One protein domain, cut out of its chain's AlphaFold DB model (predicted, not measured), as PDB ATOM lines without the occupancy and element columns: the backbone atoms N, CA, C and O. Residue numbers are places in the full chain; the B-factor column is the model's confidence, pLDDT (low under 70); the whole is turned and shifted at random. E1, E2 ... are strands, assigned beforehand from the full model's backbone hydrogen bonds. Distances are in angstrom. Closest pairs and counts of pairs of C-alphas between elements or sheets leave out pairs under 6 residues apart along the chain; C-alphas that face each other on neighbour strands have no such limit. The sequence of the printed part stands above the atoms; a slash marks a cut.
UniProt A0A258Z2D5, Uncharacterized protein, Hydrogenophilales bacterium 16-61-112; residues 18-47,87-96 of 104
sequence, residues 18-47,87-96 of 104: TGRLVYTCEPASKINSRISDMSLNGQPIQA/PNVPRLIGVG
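Overview. This is residues 18 to 47 and 87 to 96 of the 104 residues of an uncharacterized protein of Hydrogenophilales bacterium 16-61-112 (UniProt A0A258Z2D5). Little regular structure is here: a flat piece built on one two-stranded hairpin, E1 then E2, antiparallel. Residues 91 to 92, after the cut, pair parallel with residues 24 to 25 of E1, and residues 43 to 44 fold back antiparallel on residues 39 to 40 of E2. The 40 printed residues have no named helix; the class is all strand, with 11 residues in named elements. The whole is only just compact, close to loose, with a radius of gyration of the C-alphas of 10.6 A and spans of 27 by 25 by 12 A.

Along the chain. Find C-alpha 21 at (-0.233, 44.452, -33.793); E1, residues 21 to 25, runs 12.6 A from there. E2, residues 35 to 40, runs 14.1 A to C-alpha 40 at (-2.943, 42.625, -36.879).

Arrangement. E1 and E2 form a hairpin with a short link, their directions at 166 degrees. C-alphas 23 and 38 face each other at 4.4 A. Look at N 22 and O 39, within hydrogen-bond range at 2.8 A.

Size, cuts and confidence. The C-alphas of Ala 47 and Gly 96, the two farthest apart, are 30.7 A apart. Residues 48 to 86 are not printed; C-alphas 47 and 87 stand 24.8 A apart across this cut. No printed residue is under 70 in pLDDT.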
ATOM      1  N   THR A  18       5.001  47.947 -30.673       92.31
ATOM      2  CA  THR A  18       4.563  47.320 -31.928       92.31
ATOM      3  C   THR A  18       3.752  48.294 -32.771       92.31
ATOM      4  O   THR A  18       2.956  49.074 -32.261       92.31
ATOM      5  N   GLY A  19       3.911  48.236 -34.092       90.62
ATOM      6  CA  GLY A  19       3.015  48.926 -35.020       90.62
ATOM      7  C   GLY A  19       1.895  47.989 -35.457       90.62
ATOM      8  O   GLY A  19       2.186  46.892 -35.929       90.62
ATOM      9  N   ARG A  20       0.631  48.415 -35.339       91.00
ATOM     10  CA  ARG A  20      -0.582  47.720 -35.842       91.00
ATOM     11  C   ARG A  20      -0.913  46.342 -35.244       91.00
ATOM     12  O   ARG A  20      -2.025  45.869 -35.473       91.00
ATOM     13  N   LEU A  21       0.007  45.699 -34.524       94.88
ATOM     14  CA  LEU A  21      -0.233  44.452 -33.793       94.88
ATOM     15  C   LEU A  21      -0.757  44.760 -32.389       94.88
ATOM     16  O   LEU A  21       0.033  45.088 -31.503       94.88
ATOM     17  N   VAL A  22      -2.061  44.646 -32.183       95.00
ATOM     18  CA  VAL A  22      -2.709  44.860 -30.882       95.00
ATOM     19  C   VAL A  22      -2.783  43.534 -30.133       95.00
ATOM     20  O   VAL A  22      -2.991  42.489 -30.749       95.00
ATOM     21  N   TYR A  23      -2.605  43.568 -28.815       96.38
ATOM     22  CA  TYR A  23      -2.710  42.393 -27.953       96.38
ATOM     23  C   TYR A  23      -3.117  42.783 -26.529       96.38
ATOM     24  O   TYR A  23      -3.013  43.945 -26.125       96.38
ATOM     25  N   THR A  24      -3.570  41.792 -25.770       96.88
ATOM     26  CA  THR A  24      -3.817  41.892 -24.331       96.88
ATOM     27  C   THR A  24      -2.637  41.291 -23.571       96.88
ATOM     28  O   THR A  24      -2.099  40.262 -23.982       96.88
ATOM     29  N   CYS A  25      -2.222  41.936 -22.482       95.62
ATOM     30  CA  CYS A  25      -1.175  41.463 -21.587       95.62
ATOM     31  C   CYS A  25      -1.709  41.351 -20.154       95.62
ATOM     32  O   CYS A  25      -2.232  42.319 -19.602       95.62
ATOM     33  N   GLU A  26      -1.531  40.188 -19.536       95.69
ATOM     34  CA  GLU A  26      -1.793  39.938 -18.119       95.69
ATOM     35  C   GLU A  26      -0.464  39.617 -17.411       95.69
ATOM     36  O   GLU A  26      -0.030  38.460 -17.400       95.69
ATOM     37  N   PRO A  27       0.235  40.622 -16.845       92.88
ATOM     38  CA  PRO A  27       1.591  40.439 -16.316       92.88
ATOM     39  C   PRO A  27       1.692  39.398 -15.195       92.88
ATOM     40  O   PRO A  27       2.676  38.662 -15.136       92.88
ATOM     41  N   ALA A  28       0.661  39.314 -14.346       91.38
ATOM     42  CA  ALA A  28       0.592  38.394 -13.210       91.38
ATOM     43  C   ALA A  28       0.212  36.952 -13.599       91.38
ATOM     44  O   ALA A  28       0.252  36.056 -12.756       91.38
ATOM     45  N   SER A  29      -0.150  36.701 -14.862       94.00
ATOM     46  CA  SER A  29      -0.442  35.346 -15.334       94.00
ATOM     47  C   SER A  29       0.829  34.488 -15.385       94.00
ATOM     48  O   SER A  29       1.963  34.992 -15.415       94.00
ATOM     49  N   LYS A  30       0.644  33.162 -15.417       93.06
ATOM     50  CA  LYS A  30       1.741  32.191 -15.520       93.06
ATOM     51  C   LYS A  30       2.567  32.440 -16.782       93.06
ATOM     52  O   LYS A  30       2.061  32.906 -17.808       93.06
ATOM     53  N   ILE A  31       3.848  32.072 -16.727       90.94
ATOM     54  CA  ILE A  31       4.712  32.073 -17.912       90.94
ATOM     55  C   ILE A  31       4.029  31.325 -19.070       90.94
ATOM     56  O   ILE A  31       3.334  30.332 -18.859       90.94
ATOM     57  N   ASN A  32       4.196  31.838 -20.290       92.12
ATOM     58  CA  ASN A  32       3.533  31.368 -21.518       92.12
ATOM     59  C   ASN A  32       2.014  31.616 -21.611       92.12
ATOM     60  O   ASN A  32       1.418  31.228 -22.607       92.12
ATOM     61  N   SER A  33       1.387  32.279 -20.633       95.19
ATOM     62  CA  SER A  33      -0.064  32.566 -20.630       95.19
ATOM     63  C   SER A  33      -0.397  34.054 -20.461       95.19
ATOM     64  O   SER A  33      -1.512  34.406 -20.093       95.19
ATOM     65  N   ARG A  34       0.577  34.943 -20.696       95.50
ATOM     66  CA  ARG A  34       0.434  36.391 -20.450       95.50
ATOM     67  C   ARG A  34      -0.124  37.173 -21.630       95.50
ATOM     68  O   ARG A  34      -0.589  38.280 -21.418       95.50
ATOM     69  N   ILE A  35      -0.022  36.649 -22.850       96.31
ATOM     70  CA  ILE A  35      -0.380  37.366 -24.079       96.31
ATOM     71  C   ILE A  35      -1.582  36.687 -24.729       96.31
ATOM     72  O   ILE A  35      -1.546  35.483 -24.973       96.31
ATOM     73  N   SER A  36      -2.624  37.461 -25.024       96.94
ATOM     74  CA  SER A  36      -3.867  36.984 -25.642       96.94
ATOM     75  C   SER A  36      -4.467  38.026 -26.594       96.94
ATOM     76  O   SER A  36      -3.938  39.131 -26.737       96.94
ATOM     77  N   ASP A  37      -5.559  37.661 -27.275       96.81
ATOM     78  CA  ASP A  37      -6.353  38.544 -28.145       96.81
ATOM     79  C   ASP A  37      -5.524  39.308 -29.189       96.81
ATOM     80  O   ASP A  37      -5.703  40.507 -29.418       96.81
ATOM     81  N   MET A  38      -4.568  38.613 -29.807       97.38
ATOM     82  CA  MET A  38      -3.666  39.214 -30.782       97.38
ATOM     83  C   MET A  38      -4.385  39.473 -32.110       97.38
ATOM     84  O   MET A  38      -4.943  38.559 -32.724       97.38
ATOM     85  N   SER A  39      -4.306  40.709 -32.601       96.56
ATOM     86  CA  SER A  39      -4.817  41.100 -33.915       96.56
ATOM     87  C   SER A  39      -3.828  41.986 -34.665       96.56
ATOM     88  O   SER A  39      -3.154  42.833 -34.081       96.56
ATOM     89  N   LEU A  40      -3.744  41.805 -35.980       95.88
ATOM     90  CA  LEU A  40      -2.943  42.625 -36.879       95.88
ATOM     91  C   LEU A  40      -3.879  43.316 -37.869       95.88
ATOM     92  O   LEU A  40      -4.611  42.650 -38.599       95.88
ATOM     93  N   ASN A  41      -3.858  44.652 -37.913       92.75
ATOM     94  CA  ASN A  41      -4.769  45.445 -38.757       92.75
ATOM     95  C   ASN A  41      -6.259  45.121 -38.520       92.75
ATOM     96  O   ASN A  41      -7.048  45.079 -39.461       92.75
ATOM     97  N   GLY A  42      -6.636  44.856 -37.266       94.12
ATOM     98  CA  GLY A  42      -8.015  44.536 -36.882       94.12
ATOM     99  C   GLY A  42      -8.462  43.106 -37.197       94.12
ATOM    100  O   GLY A  42      -9.616  42.777 -36.949       94.12
ATOM    101  N   GLN A  43      -7.576  42.252 -37.719       96.69
ATOM    102  CA  GLN A  43      -7.867  40.841 -37.978       96.69
ATOM    103  C   GLN A  43      -7.125  39.950 -36.975       96.69
ATOM    104  O   GLN A  43      -5.943  40.208 -36.725       96.69
ATOM    105  N   PRO A  44      -7.765  38.911 -36.405       97.75
ATOM    106  CA  PRO A  44      -7.084  37.950 -35.542       97.75
ATOM    107  C   PRO A  44      -5.859  37.345 -36.225       97.75
ATOM    108  O   PRO A  44      -5.889  37.038 -37.421       97.75
ATOM    109  N   ILE A  45      -4.776  37.162 -35.469       96.94
ATOM    110  CA  ILE A  45      -3.616  36.454 -36.007       96.94
ATOM    111  C   ILE A  45      -3.947  34.968 -36.186       96.94
ATOM    112  O   ILE A  45      -4.599  34.342 -35.356       96.94
ATOM    113  N   GLN A  46      -3.453  34.401 -37.274       96.94
ATOM    114  CA  GLN A  46      -3.470  32.973 -37.570       96.94
ATOM    115  C   GLN A  46      -2.085  32.381 -37.296       96.94
ATOM    116  O   GLN A  46      -1.088  32.928 -37.772       96.94
ATOM    117  N   ALA A  47      -2.031  31.294 -36.524       95.56
ATOM    118  CA  ALA A  47      -0.785  30.680 -36.058       95.56
ATOM    119  C   ALA A  47       0.022  29.998 -37.176       95.56
ATOM    120  O   ALA A  47       1.242  29.912 -37.098       95.56
ATOM    121  N   PRO A  87      -0.051  55.771 -30.043       85.44
ATOM    122  CA  PRO A  87       0.749  54.598 -29.742       85.44
ATOM    123  C   PRO A  87      -0.140  53.367 -29.608       85.44
ATOM    124  O   PRO A  87      -1.244  53.422 -29.069       85.44
ATOM    125  N   ASN A  88       0.362  52.234 -30.078       88.88
ATOM    126  CA  ASN A  88      -0.290  50.960 -29.852       88.88
ATOM    127  C   ASN A  88       0.064  50.464 -28.446       88.88
ATOM    128  O   ASN A  88       1.129  49.880 -28.232       88.88
ATOM    129  N   VAL A  89      -0.806  50.768 -27.489       90.44
ATOM    130  CA  VAL A  89      -0.659  50.358 -26.092       90.44
ATOM    131  C   VAL A  89      -1.440  49.058 -25.887       90.44
ATOM    132  O   VAL A  89      -2.633  49.020 -26.201       90.44
ATOM    133  N   PRO A  90      -0.808  47.977 -25.392       92.69
ATOM    134  CA  PRO A  90      -1.521  46.737 -25.133       92.69
ATOM    135  C   PRO A  90      -2.554  46.936 -24.028       92.69
ATOM    136  O   PRO A  90      -2.329  47.667 -23.062       92.69
ATOM    137  N   ARG A  91      -3.680  46.230 -24.134       93.50
ATOM    138  CA  ARG A  91      -4.663  46.195 -23.050       93.50
ATOM    139  C   ARG A  91      -4.060  45.438 -21.871       93.50
ATOM    140  O   ARG A  91      -3.709  44.270 -22.023       93.50
ATOM    141  N   LEU A  92      -3.951  46.082 -20.715       94.06
ATOM    142  CA  LEU A  92      -3.398  45.467 -19.510       94.06
ATOM    143  C   LEU A  92      -4.513  44.933 -18.606       94.06
ATOM    144  O   LEU A  92      -5.467  45.647 -18.306       94.06
ATOM    145  N   ILE A  93      -4.381  43.685 -18.159       95.19
ATOM    146  CA  ILE A  93      -5.295  43.044 -17.204       95.19
ATOM    147  C   ILE A  93      -4.609  42.924 -15.843       95.19
ATOM    148  O   ILE A  93      -3.425  42.604 -15.758       95.19
ATOM    149  N   GLY A  94      -5.362  43.182 -14.770       92.75
ATOM    150  CA  GLY A  94      -4.926  42.902 -13.398       92.75
ATOM    151  C   GLY A  94      -3.852  43.843 -12.839       92.75
ATOM    152  O   GLY A  94      -3.311  43.574 -11.773       92.75
ATOM    153  N   VAL A  95      -3.544  44.950 -13.520       91.81
ATOM    154  CA  VAL A  95      -2.482  45.892 -13.109       91.81
ATOM    155  C   VAL A  95      -2.961  47.034 -12.212       91.81
ATOM    156  O   VAL A  95      -2.137  47.733 -11.641       91.81
ATOM    157  N   GLY A  96      -4.272  47.230 -12.045       86.69
ATOM    158  CA  GLY A  96      -4.820  48.420 -11.375       86.69
ATOM    159  C   GLY A  96      -4.419  48.591  -9.903       86.69
ATOM    160  O   GLY A  96      -4.340  49.715  -9.427       86.69
TER     161      GLY A  96